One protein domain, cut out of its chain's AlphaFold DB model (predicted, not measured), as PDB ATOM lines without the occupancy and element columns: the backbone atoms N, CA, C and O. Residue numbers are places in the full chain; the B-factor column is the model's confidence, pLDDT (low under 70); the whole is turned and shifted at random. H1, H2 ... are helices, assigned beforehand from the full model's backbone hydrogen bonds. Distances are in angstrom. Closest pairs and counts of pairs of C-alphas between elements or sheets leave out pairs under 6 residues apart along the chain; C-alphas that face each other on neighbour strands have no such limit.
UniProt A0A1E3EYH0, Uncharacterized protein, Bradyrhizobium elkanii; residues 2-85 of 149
ATOM      1  N   LEU A   2      48.079 -17.885  25.647       83.00
ATOM      2  CA  LEU A   2      48.090 -16.563  24.997       83.00
ATOM      3  C   LEU A   2      46.697 -16.063  24.563       83.00
ATOM      4  O   LEU A   2      46.292 -14.964  24.920       83.00
ATOM      5  N   GLU A   3      45.914 -16.902  23.883       87.19
ATOM      6  CA  GLU A   3      44.548 -16.536  23.466       87.19
ATOM      7  C   GLU A   3      43.599 -16.251  24.633       87.19
ATOM      8  O   GLU A   3      42.673 -15.454  24.515       87.19
ATOM      9  N   THR A   4      43.835 -16.883  25.784       86.88
ATOM     10  CA  THR A   4      43.079 -16.611  27.008       86.88
ATOM     11  C   THR A   4      43.416 -15.224  27.548       86.88
ATOM     12  O   THR A   4      42.507 -14.517  27.971       86.88
ATOM     13  N   VAL A   5      44.687 -14.804  27.482       87.56
ATOM     14  CA  VAL A   5      45.113 -13.445  27.865       87.56
ATOM     15  C   VAL A   5      44.390 -12.404  27.020       87.56
ATOM     16  O   VAL A   5      43.805 -11.474  27.565       87.56
ATOM     17  N   PHE A   6      44.367 -12.590  25.699       92.56
ATOM     18  CA  PHE A   6      43.664 -11.679  24.797       92.56
ATOM     19  C   PHE A   6      42.156 -11.646  25.056       92.56
ATOM     20  O   PHE A   6      41.547 -10.580  25.033       92.56
ATOM     21  N   LEU A   7      41.539 -12.791  25.352       91.56
ATOM     22  CA  LEU A   7      40.116 -12.824  25.677       91.56
ATOM     23  C   LEU A   7      39.802 -12.032  26.958       91.56
ATOM     24  O   LEU A   7      38.818 -11.295  26.990       91.56
ATOM     25  N   LEU A   8      40.641 -12.151  27.991       90.44
ATOM     26  CA  LEU A   8      40.483 -11.395  29.237       90.44
ATOM     27  C   LEU A   8      40.707  -9.889  29.033       90.44
ATOM     28  O   LEU A   8      39.921  -9.098  29.544       90.44
ATOM     29  N   ASP A   9      41.712  -9.500  28.244       91.62
ATOM     30  CA  ASP A   9      41.958  -8.098  27.865       91.62
ATOM     31  C   ASP A   9      40.746  -7.499  27.130       91.62
ATOM     32  O   ASP A   9      40.284  -6.398  27.434       91.62
ATOM     33  N   LEU A  10      40.146  -8.261  26.210       92.06
ATOM     34  CA  LEU A  10      38.942  -7.824  25.508       92.06
ATOM     35  C   LEU A  10      37.763  -7.627  26.477       92.06
ATOM     36  O   LEU A  10      37.031  -6.643  26.368       92.06
ATOM     37  N   PHE A  11      37.589  -8.531  27.445       92.81
ATOM     38  CA  PHE A  11      36.532  -8.427  28.453       92.81
ATOM     39  C   PHE A  11      36.738  -7.283  29.444       92.81
ATOM     40  O   PHE A  11      35.752  -6.676  29.859       92.81
ATOM     41  N   ALA A  12      37.985  -6.941  29.777       87.69
ATOM     42  CA  ALA A  12      38.284  -5.778  30.609       87.69
ATOM     43  C   ALA A  12      37.771  -4.470  29.975       87.69
ATOM     44  O   ALA A  12      37.394  -3.544  30.688       87.69
ATOM     45  N   GLY A  13      37.685  -4.406  28.640       84.50
ATOM     46  CA  GLY A  13      37.115  -3.262  27.926       84.50
ATOM     47  C   GLY A  13      35.580  -3.207  27.898       84.50
ATOM     48  O   GLY A  13      35.025  -2.150  27.605       84.50
ATOM     49  N   SER A  14      34.869  -4.312  28.164       85.75
ATOM     50  CA  SER A  14      33.399  -4.337  28.127       85.75
ATOM     51  C   SER A  14      32.794  -5.533  28.865       85.75
ATOM     52  O   SER A  14      32.851  -6.676  28.403       85.75
ATOM     53  N   ALA A  15      32.080  -5.251  29.958       82.75
ATOM     54  CA  ALA A  15      31.348  -6.264  30.719       82.75
ATOM     55  C   ALA A  15      30.234  -6.956  29.902       82.75
ATOM     56  O   ALA A  15      29.934  -8.127  30.132       82.75
ATOM     57  N   ALA A  16      29.667  -6.281  28.895       88.50
ATOM     58  CA  ALA A  16      28.647  -6.861  28.018       88.50
ATOM     59  C   ALA A  16      29.190  -8.026  27.167       88.50
ATOM     60  O   ALA A  16      28.446  -8.937  26.797       88.50
ATOM     61  N   LEU A  17      30.497  -8.037  26.870       90.12
ATOM     62  CA  LEU A  17      31.132  -9.146  26.154       90.12
ATOM     63  C   LEU A  17      31.227 -10.410  27.016       90.12
ATOM     64  O   LEU A  17      31.137 -11.512  26.477       90.12
ATOM     65  N   ILE A  18      31.332 -10.263  28.341       89.88
ATOM     66  CA  ILE A  18      31.332 -11.389  29.286       89.88
ATOM     67  C   ILE A  18      29.964 -12.066  29.281       89.88
ATOM     68  O   ILE A  18      29.875 -13.287  29.163       89.88
ATOM     69  N   GLU A  19      28.897 -11.270  29.384       89.94
ATOM     70  CA  GLU A  19      27.525 -11.772  29.337       89.94
ATOM     71  C   GLU A  19      27.263 -12.500  28.014       89.94
ATOM     72  O   GLU A  19      26.859 -13.666  28.011       89.94
ATOM     73  N   ARG A  20      27.608 -11.865  26.886       88.50
ATOM     74  CA  ARG A  20      27.503 -12.481  25.559       88.50
ATOM     75  C   ARG A  20      28.278 -13.790  25.463       88.50
ATOM     76  O   ARG A  20      27.726 -14.775  24.987       88.50
ATOM     77  N   TRP A  21      29.522 -13.842  25.932       92.12
ATOM     78  CA  TRP A  21      30.319 -15.071  25.897       92.12
ATOM     79  C   TRP A  21      29.717 -16.187  26.756       92.12
ATOM     80  O   TRP A  21      29.686 -17.345  26.333       92.12
ATOM     81  N   ARG A  22      29.224 -15.835  27.951       90.50
ATOM     82  CA  ARG A  22      28.654 -16.771  28.927       90.50
ATOM     83  C   ARG A  22      27.393 -17.450  28.400       90.50
ATOM     84  O   ARG A  22      27.220 -18.644  28.636       90.50
ATOM     85  N   PHE A  23      26.548 -16.709  27.687       93.75
ATOM     86  CA  PHE A  23      25.278 -17.211  27.156       93.75
ATOM     87  C   PHE A  23      25.332 -17.615  25.674       93.75
ATOM     88  O   PHE A  23      24.374 -18.193  25.167       93.75
ATOM     89  N   ALA A  24      26.446 -17.369  24.974       91.69
ATOM     90  CA  ALA A  24      26.628 -17.797  23.592       91.69
ATOM     91  C   ALA A  24      26.753 -19.322  23.471       91.69
ATOM     92  O   ALA A  24      27.579 -19.964  24.139       91.69
ATOM     93  N   ASP A  25      26.004 -19.879  22.515       93.44
ATOM     94  CA  ASP A  25      26.226 -21.234  22.028       93.44
ATOM     95  C   ASP A  25      27.588 -21.353  21.316       93.44
ATOM     96  O   ASP A  25      28.286 -20.369  21.039       93.44
ATOM     97  N   LYS A  26      28.002 -22.586  21.005       91.06
ATOM     98  CA  LYS A  26      29.301 -22.838  20.363       91.06
ATOM     99  C   LYS A  26      29.446 -22.090  19.030       91.06
ATOM    100  O   LYS A  26      30.542 -21.636  18.707       91.06
ATOM    101  N   LYS A  27      28.367 -21.959  18.255       92.75
ATOM    102  CA  LYS A  27      28.395 -21.334  16.928       92.75
ATOM    103  C   LYS A  27      28.587 -19.822  17.046       92.75
ATOM    104  O   LYS A  27      29.470 -19.278  16.387       92.75
ATOM    105  N   ALA A  28      27.810 -19.171  17.905       90.88
ATOM    106  CA  ALA A  28      27.925 -17.754  18.219       90.88
ATOM    107  C   ALA A  28      29.310 -17.438  18.795       90.88
ATOM    108  O   ALA A  28      29.989 -16.534  18.309       90.88
ATOM    109  N   ARG A  29      29.805 -18.265  19.726       91.12
ATOM    110  CA  ARG A  29      31.137 -18.095  20.319       91.12
ATOM    111  C   ARG A  29      32.253 -18.159  19.281       91.12
ATOM    112  O   ARG A  29      33.123 -17.300  19.282       91.12
ATOM    113  N   MET A  30      32.220 -19.126  18.364       89.75
ATOM    114  CA  MET A  30      33.224 -19.215  17.295       89.75
ATOM    115  C   MET A  30      33.117 -18.070  16.283       89.75
ATOM    116  O   MET A  30      34.130 -17.600  15.765       89.75
ATOM    117  N   LYS A  31      31.900 -17.609  15.989       91.12
ATOM    118  CA  LYS A  31      31.667 -16.518  15.040       91.12
ATOM    119  C   LYS A  31      32.146 -15.170  15.582       91.12
ATOM    120  O   LYS A  31      32.696 -14.377  14.822       91.12
ATOM    121  N   GLU A  32      31.912 -14.906  16.862       89.69
ATOM    122  CA  GLU A  32      32.061 -13.570  17.452       89.69
ATOM    123  C   GLU A  32      33.299 -13.446  18.339       89.69
ATOM    124  O   GLU A  32      33.906 -12.384  18.395       89.69
ATOM    125  N   LEU A  33      33.699 -14.534  18.999       91.56
ATOM    126  CA  LEU A  33      34.735 -14.560  20.034       91.56
ATOM    127  C   LEU A  33      35.756 -15.679  19.782       91.56
ATOM    128  O   LEU A  33      36.335 -16.235  20.717       91.56
ATOM    129  N   SER A  34      35.976 -16.040  18.514       92.50
ATOM    130  CA  SER A  34      37.109 -16.894  18.157       92.50
ATOM    131  C   SER A  34      38.433 -16.157  18.377       92.50
ATOM    132  O   SER A  34      38.469 -14.930  18.275       92.50
ATOM    133  N   PRO A  35      39.539 -16.888  18.602       91.69
ATOM    134  CA  PRO A  35      40.872 -16.312  18.789       91.69
ATOM    135  C   PRO A  35      41.231 -15.199  17.790       91.69
ATOM    136  O   PRO A  35      41.653 -14.112  18.173       91.69
ATOM    137  N   VAL A  36      40.972 -15.431  16.497       92.62
ATOM    138  CA  VAL A  36      41.229 -14.448  15.432       92.62
ATOM    139  C   VAL A  36      40.389 -13.182  15.619       92.62
ATOM    140  O   VAL A  36      40.917 -12.081  15.502       92.62
ATOM    141  N   ARG A  37      39.098 -13.324  15.944       94.00
ATOM    142  CA  ARG A  37      38.191 -12.185  16.157       94.00
ATOM    143  C   ARG A  37      38.570 -11.374  17.384       94.00
ATOM    144  O   ARG A  37      38.510 -10.154  17.333       94.00
ATOM    145  N   VAL A  38      39.001 -12.041  18.451       94.19
ATOM    146  CA  VAL A  38      39.486 -11.374  19.664       94.19
ATOM    147  C   VAL A  38      40.723 -10.532  19.347       94.19
ATOM    148  O   VAL A  38      40.758  -9.359  19.701       94.19
ATOM    149  N   ARG A  39      41.705 -11.085  18.623       93.88
ATOM    150  CA  ARG A  39      42.899 -10.328  18.210       93.88
ATOM    151  C   ARG A  39      42.549  -9.128  17.336       93.88
ATOM    152  O   ARG A  39      43.032  -8.039  17.612       93.88
ATOM    153  N   GLN A  40      41.676  -9.316  16.345       93.06
ATOM    154  CA  GLN A  40      41.203  -8.231  15.479       93.06
ATOM    155  C   GLN A  40      40.518  -7.118  16.276       93.06
ATOM    156  O   GLN A  40      40.842  -5.954  16.079       93.06
ATOM    157  N   ALA A  41      39.628  -7.470  17.208       92.75
ATOM    158  CA  ALA A  41      38.932  -6.496  18.044       92.75
ATOM    159  C   ALA A  41      39.896  -5.706  18.945       92.75
ATOM    160  O   ALA A  41      39.708  -4.510  19.142       92.75
ATOM    161  N   LEU A  42      40.936  -6.353  19.481       92.88
ATOM    162  CA  LEU A  42      41.964  -5.677  20.276       92.88
ATOM    163  C   LEU A  42      42.885  -4.794  19.429       92.88
ATOM    164  O   LEU A  42      43.248  -3.704  19.859       92.88
ATOM    165  N   ASP A  43      43.280  -5.257  18.242       92.75
ATOM    166  CA  ASP A  43      44.082  -4.463  17.308       92.75
ATOM    167  C   ASP A  43      43.303  -3.217  16.863       92.75
ATOM    168  O   ASP A  43      43.851  -2.120  16.879       92.75
ATOM    169  N   GLU A  44      42.006  -3.355  16.576       92.50
ATOM    170  CA  GLU A  44      41.119  -2.233  16.260       92.50
ATOM    171  C   GLU A  44      40.946  -1.277  17.451       92.50
ATOM    172  O   GLU A  44      41.115  -0.069  17.287       92.50
ATOM    173  N   ARG A  45      40.680  -1.804  18.658       92.00
ATOM    174  CA  ARG A  45      40.552  -1.011  19.896       92.00
ATOM    175  C   ARG A  45      41.794  -0.159  20.159       92.00
ATOM    176  O   ARG A  45      41.665   0.992  20.569       92.00
ATOM    177  N   ASP A  46      42.973  -0.726  19.925       91.44
ATOM    178  CA  ASP A  46      44.252  -0.092  20.242       91.44
ATOM    179  C   ASP A  46      44.862   0.661  19.039       91.44
ATOM    180  O   ASP A  46      45.950   1.229  19.149       91.44
ATOM    181  N   GLY A  47      44.181   0.685  17.886       90.25
ATOM    182  CA  GLY A  47      44.633   1.377  16.676       90.25
ATOM    183  C   GLY A  47      45.846   0.734  15.986       90.25
ATOM    184  O   GLY A  47      46.581   1.413  15.265       90.25
ATOM    185  N   PHE A  48      46.089  -0.560  16.195       89.75
ATOM    186  CA  PHE A  48      47.207  -1.288  15.593       89.75
ATOM    187  C   PHE A  48      46.830  -1.895  14.238       89.75
ATOM    188  O   PHE A  48      45.888  -2.668  14.120       89.75
ATOM    189  N   THR A  49      47.622  -1.605  13.204       87.19
ATOM    190  CA  THR A  49      47.406  -2.122  11.837       87.19
ATOM    191  C   THR A  49      48.367  -3.244  11.450       87.19
ATOM    192  O   THR A  49      48.113  -3.980  10.501       87.19
ATOM    193  N   SER A  50      49.464  -3.406  12.192       80.94
ATOM    194  CA  SER A  50      50.558  -4.321  11.860       80.94
ATOM    195  C   SER A  50      50.334  -5.770  12.310       80.94
ATOM    196  O   SER A  50      51.276  -6.545  12.280       80.94
ATOM    197  N   GLN A  51      49.140  -6.130  12.799       84.75
ATOM    198  CA  GLN A  51      48.772  -7.493  13.226       84.75
ATOM    199  C   GLN A  51      49.776  -8.190  14.174       84.75
ATOM    200  O   GLN A  51      49.884  -9.416  14.188       84.75
ATOM    201  N   LYS A  52      50.486  -7.441  15.032       86.62
ATOM    202  CA  LYS A  52      51.527  -7.996  15.930       86.62
ATOM    203  C   LYS A  52      51.013  -9.107  16.845       86.62
ATOM    204  O   LYS A  52      51.758 -10.010  17.217       86.62
ATOM    205  N   ARG A  53      49.730  -9.067  17.218       88.94
ATOM    206  CA  ARG A  53      49.094 -10.135  18.002       88.94
ATOM    207  C   ARG A  53      48.997 -11.445  17.221       88.94
ATOM    208  O   ARG A  53      49.110 -12.510  17.824       88.94
ATOM    209  N   PHE A  54      48.779 -11.377  15.907       88.81
ATOM    210  CA  PHE A  54      48.806 -12.546  15.031       88.81
ATOM    211  C   PHE A  54      50.226 -13.091  14.889       88.81
ATOM    212  O   PHE A  54      50.410 -14.282  15.108       88.81
ATOM    213  N   GLU A  55      51.216 -12.232  14.635       87.81
ATOM    214  CA  GLU A  55      52.631 -12.633  14.544       87.81
ATOM    215  C   GLU A  55      53.102 -13.334  15.826       87.81
ATOM    216  O   GLU A  55      53.755 -14.375  15.781       87.81
ATOM    217  N   MET A  56      52.716 -12.803  16.992       84.38
ATOM    218  CA  MET A  56      53.048 -13.410  18.280       84.38
ATOM    219  C   MET A  56      52.378 -14.780  18.455       84.38
ATOM    220  O   MET A  56      53.028 -15.722  18.903       84.38
ATOM    221  N   TYR A  57      51.102 -14.922  18.076       87.62
ATOM    222  CA  TYR A  57      50.433 -16.227  18.063       87.62
ATOM    223  C   TYR A  57      51.126 -17.216  17.119       87.62
ATOM    224  O   TYR A  57      51.378 -18.354  17.512       87.62
ATOM    225  N   GLU A  58      51.427 -16.790  15.892       85.12
ATOM    226  CA  GLU A  58      52.047 -17.622  14.865       85.12
ATOM    227  C   GLU A  58      53.406 -18.128  15.336       85.12
ATOM    228  O   GLU A  58      53.635 -19.333  15.311       85.12
ATOM    229  N   LEU A  59      54.244 -17.251  15.893       82.31
ATOM    230  CA  LEU A  59      55.533 -17.629  16.464       82.31
ATOM    231  C   LEU A  59      55.391 -18.745  17.508       82.31
ATOM    232  O   LEU A  59      56.055 -19.775  17.405       82.31
ATOM    233  N   PHE A  60      54.507 -18.585  18.497       75.50
ATOM    234  CA  PHE A  60      54.321 -19.609  19.529       75.50
ATOM    235  C   PHE A  60      53.714 -20.905  18.972       75.50
ATOM    236  O   PHE A  60      54.121 -21.993  19.380       75.50
ATOM    237  N   SER A  61      52.770 -20.811  18.033       79.81
ATOM    238  CA  SER A  61      52.154 -21.982  17.397       79.81
ATOM    239  C   SER A  61      53.169 -22.758  16.554       79.81
ATOM    240  O   SER A  61      53.218 -23.988  16.595       79.81
ATOM    241  N   GLU A  62      54.018 -22.049  15.815       76.31
ATOM    242  CA  GLU A  62      55.062 -22.636  14.984       76.31
ATOM    243  C   GLU A  62      56.176 -23.282  15.801       76.31
ATOM    244  O   GLU A  62      56.683 -24.318  15.381       76.31
ATOM    245  N   LEU A  63      56.545 -22.701  16.945       69.69
ATOM    246  CA  LEU A  63      57.585 -23.252  17.812       69.69
ATOM    247  C   LEU A  63      57.100 -24.474  18.602       69.69
ATOM    248  O   LEU A  63      57.871 -25.413  18.785       69.69
ATOM    249  N   ALA A  64      55.846 -24.473  19.067       65.38
ATOM    250  CA  ALA A  64      55.366 -25.454  20.042       65.38
ATOM    251  C   ALA A  64      54.426 -26.537  19.485       65.38
ATOM    252  O   ALA A  64      54.303 -27.592  20.104       65.38
ATOM    253  N   ALA A  65      53.725 -26.294  18.371       61.00
ATOM    254  CA  ALA A  65      52.594 -27.140  17.962       61.00
ATOM    255  C   ALA A  65      52.661 -27.668  16.522       61.00
ATOM    256  O   ALA A  65      52.022 -28.680  16.221       61.00
ATOM    257  N   HIS A  66      53.409 -27.020  15.626       66.19
ATOM    258  CA  HIS A  66      53.478 -27.427  14.222       66.19
ATOM    259  C   HIS A  66      54.808 -28.108  13.884       66.19
ATOM    260  O   HIS A  66      55.861 -27.558  14.200       66.19
ATOM    261  N   PRO A  67      54.801 -29.266  13.194       61.16
ATOM    262  CA  PRO A  67      56.019 -29.866  12.663       61.16
ATOM    263  C   PRO A  67      56.494 -29.043  11.459       61.16
ATOM    264  O   PRO A  67      56.032 -29.220  10.334       61.16
ATOM    265  N   ASN A  68      57.386 -28.089  11.709       73.69
ATOM    266  CA  ASN A  68      57.974 -27.207  10.711       73.69
ATOM    267  C   ASN A  68      59.479 -27.054  10.993       73.69
ATOM    268  O   ASN A  68      60.027 -27.615  11.948       73.69
ATOM    269  N   MET A  69      60.179 -26.305  10.143       69.19
ATOM    270  CA  MET A  69      61.621 -26.126  10.320       69.19
ATOM    271  C   MET A  69      61.955 -25.387  11.626       69.19
ATOM    272  O   MET A  69      62.930 -25.739  12.278       69.19
ATOM    273  N   LYS A  70      61.131 -24.425  12.062       69.06
ATOM    274  CA  LYS A  70      61.350 -23.674  13.310       69.06
ATOM    275  C   LYS A  70      61.207 -24.564  14.549       69.06
ATOM    276  O   LYS A  70      62.055 -24.498  15.431       69.06
ATOM    277  N   SER A  71      60.217 -25.455  14.602       67.81
ATOM    278  CA  SER A  71      60.118 -26.439  15.690       67.81
ATOM    279  C   SER A  71      61.239 -27.477  15.642       67.81
ATOM    280  O   SER A  71      61.674 -27.959  16.682       67.81
ATOM    281  N   SER A  72      61.801 -27.754  14.462       70.31
ATOM    282  CA  SER A  72      63.003 -28.594  14.344       70.31
ATOM    283  C   SER A  72      64.248 -27.950  14.953       70.31
ATOM    284  O   SER A  72      65.130 -28.662  15.425       70.31
ATOM    285  N   TRP A  73      64.319 -26.617  14.991       72.25
ATOM    286  CA  TRP A  73      65.403 -25.898  15.665       72.25
ATOM    287  C   TRP A  73      65.266 -25.964  17.185       72.25
ATOM    288  O   TRP A  73      66.277 -26.046  17.871       72.25
ATOM    289  N   MET A  74      64.036 -26.026  17.707       70.19
ATOM    290  CA  MET A  74      63.784 -26.252  19.137       70.19
ATOM    291  C   MET A  74      64.260 -27.632  19.615       70.19
ATOM    292  O   MET A  74      64.434 -27.839  20.810       70.19
ATOM    293  N   MET A  75      64.480 -28.575  18.692       73.38
ATOM    294  CA  MET A  75      65.024 -29.903  18.990       73.38
ATOM    295  C   MET A  75      66.557 -29.946  18.939       73.38
ATOM    296  O   MET A  75      67.137 -31.006  19.165       73.38
ATOM    297  N   ARG A  76      67.234 -28.837  18.608       77.69
ATOM    298  CA  ARG A  76      68.699 -28.775  18.528       77.69
ATOM    299  C   ARG A  76      69.278 -28.241  19.839       77.69
ATOM    300  O   ARG A  76      69.040 -27.078  20.157       77.69
ATOM    301  N   PRO A  77      70.091 -29.025  20.568       70.12
ATOM    302  CA  PRO A  77      70.719 -28.554  21.803       70.12
ATOM    303  C   PRO A  77      71.756 -27.446  21.586       70.12
ATOM    304  O   PRO A  77      72.061 -26.681  22.496       70.12
ATOM    305  N   GLN A  78      72.326 -27.361  20.383       75.38
ATOM    306  CA  GLN A  78      73.227 -26.291  19.969       75.38
ATOM    307  C   GLN A  78      72.766 -25.710  18.633       75.38
ATOM    308  O   GLN A  78      72.224 -26.427  17.794       75.38
ATOM    309  N   LYS A  79      73.039 -24.420  18.402       69.62
ATOM    310  CA  LYS A  79      72.629 -23.667  17.198       69.62
ATOM    311  C   LYS A  79      72.937 -24.391  15.876       69.62
ATOM    312  O   LYS A  79      72.102 -24.396  14.974       69.62
ATOM    313  N   ASP A  80      74.090 -25.053  15.811       80.38
ATOM    314  CA  ASP A  80      74.570 -25.793  14.637       80.38
ATOM    315  C   ASP A  80      74.626 -27.318  14.868       80.38
ATOM    316  O   ASP A  80      75.231 -28.046  14.086       80.38
ATOM    317  N   GLY A  81      74.017 -27.802  15.955       77.56
ATOM    318  CA  GLY A  81      73.965 -29.220  16.302       77.56
ATOM    319  C   GLY A  81      72.844 -29.980  15.590       77.56
ATOM    320  O   GLY A  81      71.938 -29.393  14.987       77.56
ATOM    321  N   ASP A  82      72.888 -31.306  15.699       80.81
ATOM    322  CA  ASP A  82      71.824 -32.176  15.204       80.81
ATOM    323  C   ASP A  82      70.538 -32.007  16.025       80.81
ATOM    324  O   ASP A  82      70.563 -31.708  17.221       80.81
ATOM    325  N   ALA A  83      69.389 -32.208  15.376       76.62
ATOM    326  CA  ALA A  83      68.120 -32.299  16.087       76.62
ATOM    327  C   ALA A  83      68.077 -33.625  16.856       76.62
ATOM    328  O   ALA A  83      68.205 -34.696  16.261       76.62
ATOM    329  N   VAL A  84      67.882 -33.555  18.170       75.06
ATOM    330  CA  VAL A  84      67.841 -34.719  19.053       75.06
ATOM    331  C   VAL A  84      66.405 -34.922  19.526       75.06
ATOM    332  O   VAL A  84      65.835 -34.077  20.208       75.06
ATOM    333  N   ILE A  85      65.814 -36.064  19.170       66.62
ATOM    334  CA  ILE A  85      64.497 -36.488  19.662       66.62
ATOM    335  C   ILE A  85      64.729 -37.559  20.728       66.62
ATOM    336  O   ILE A  85      65.178 -38.661  20.421       66.62
TER     337      ILE A  85
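AT A GLANCE: This is residues 2 to 85 of the 149 residues of an uncharacterized protein of Bradyrhizobium elkanii (UniProt A0A1E3EYH0). H5 leads from a loose cluster of helices, H1 to H4, to short H6 and a tail, residues 75 to 85, that folds back. H1 crosses H4; H2 and H3 lie side by side at the cluster's far end. The printed part has 84 residues with six named helices, H1 to H6 in order: all helix, loose, radius of gyration of the C-alphas 17.1 A, spans 52 by 29 by 17 A.

HOW THE PARTS SIT: H5, residues 52 to 64, touches H4, residues 35 to 45, with residues 53 to 54 alone, in a hairpin; closest C-alphas Arg 39 and Arg 53, 6.2 A. H5 touches H6, residues 69 to 74, with residues 62 to 64 alone; closest C-alphas Leu 63 and Ser 71, 4.6 A. H1, residues 2 to 12, touches H4 at a steep tilt of 46 degrees; closest C-alphas Glu 3 and Pro 35, 6.0 A. H1 and H2, residues 15 to 23, only just touch, only at the corner, with 3 pairs of C-alphas within 8 A. H3, residues 26 to 33, is close but not clearly touching H2; closest C-alphas Trp 21 and Arg 29, 6.4 A. In all six, every O i to N i+4 pair is within hydrogen-bond range.

IN THESE COORDINATES: H5 measures 18.3 A. C-alpha 2 begins H1 at (48.090, -16.563, 24.997); C-alpha 74 ends H6 at (63.784, -26.252, 19.137).

THE WHOLE: The farthest C-alphas, Ala 16 and Gly 81, are 51.9 A apart. The printed part has no cut and no long link. Residues 63 to 67, 69 to 71, 79 and 85 have pLDDT under 70.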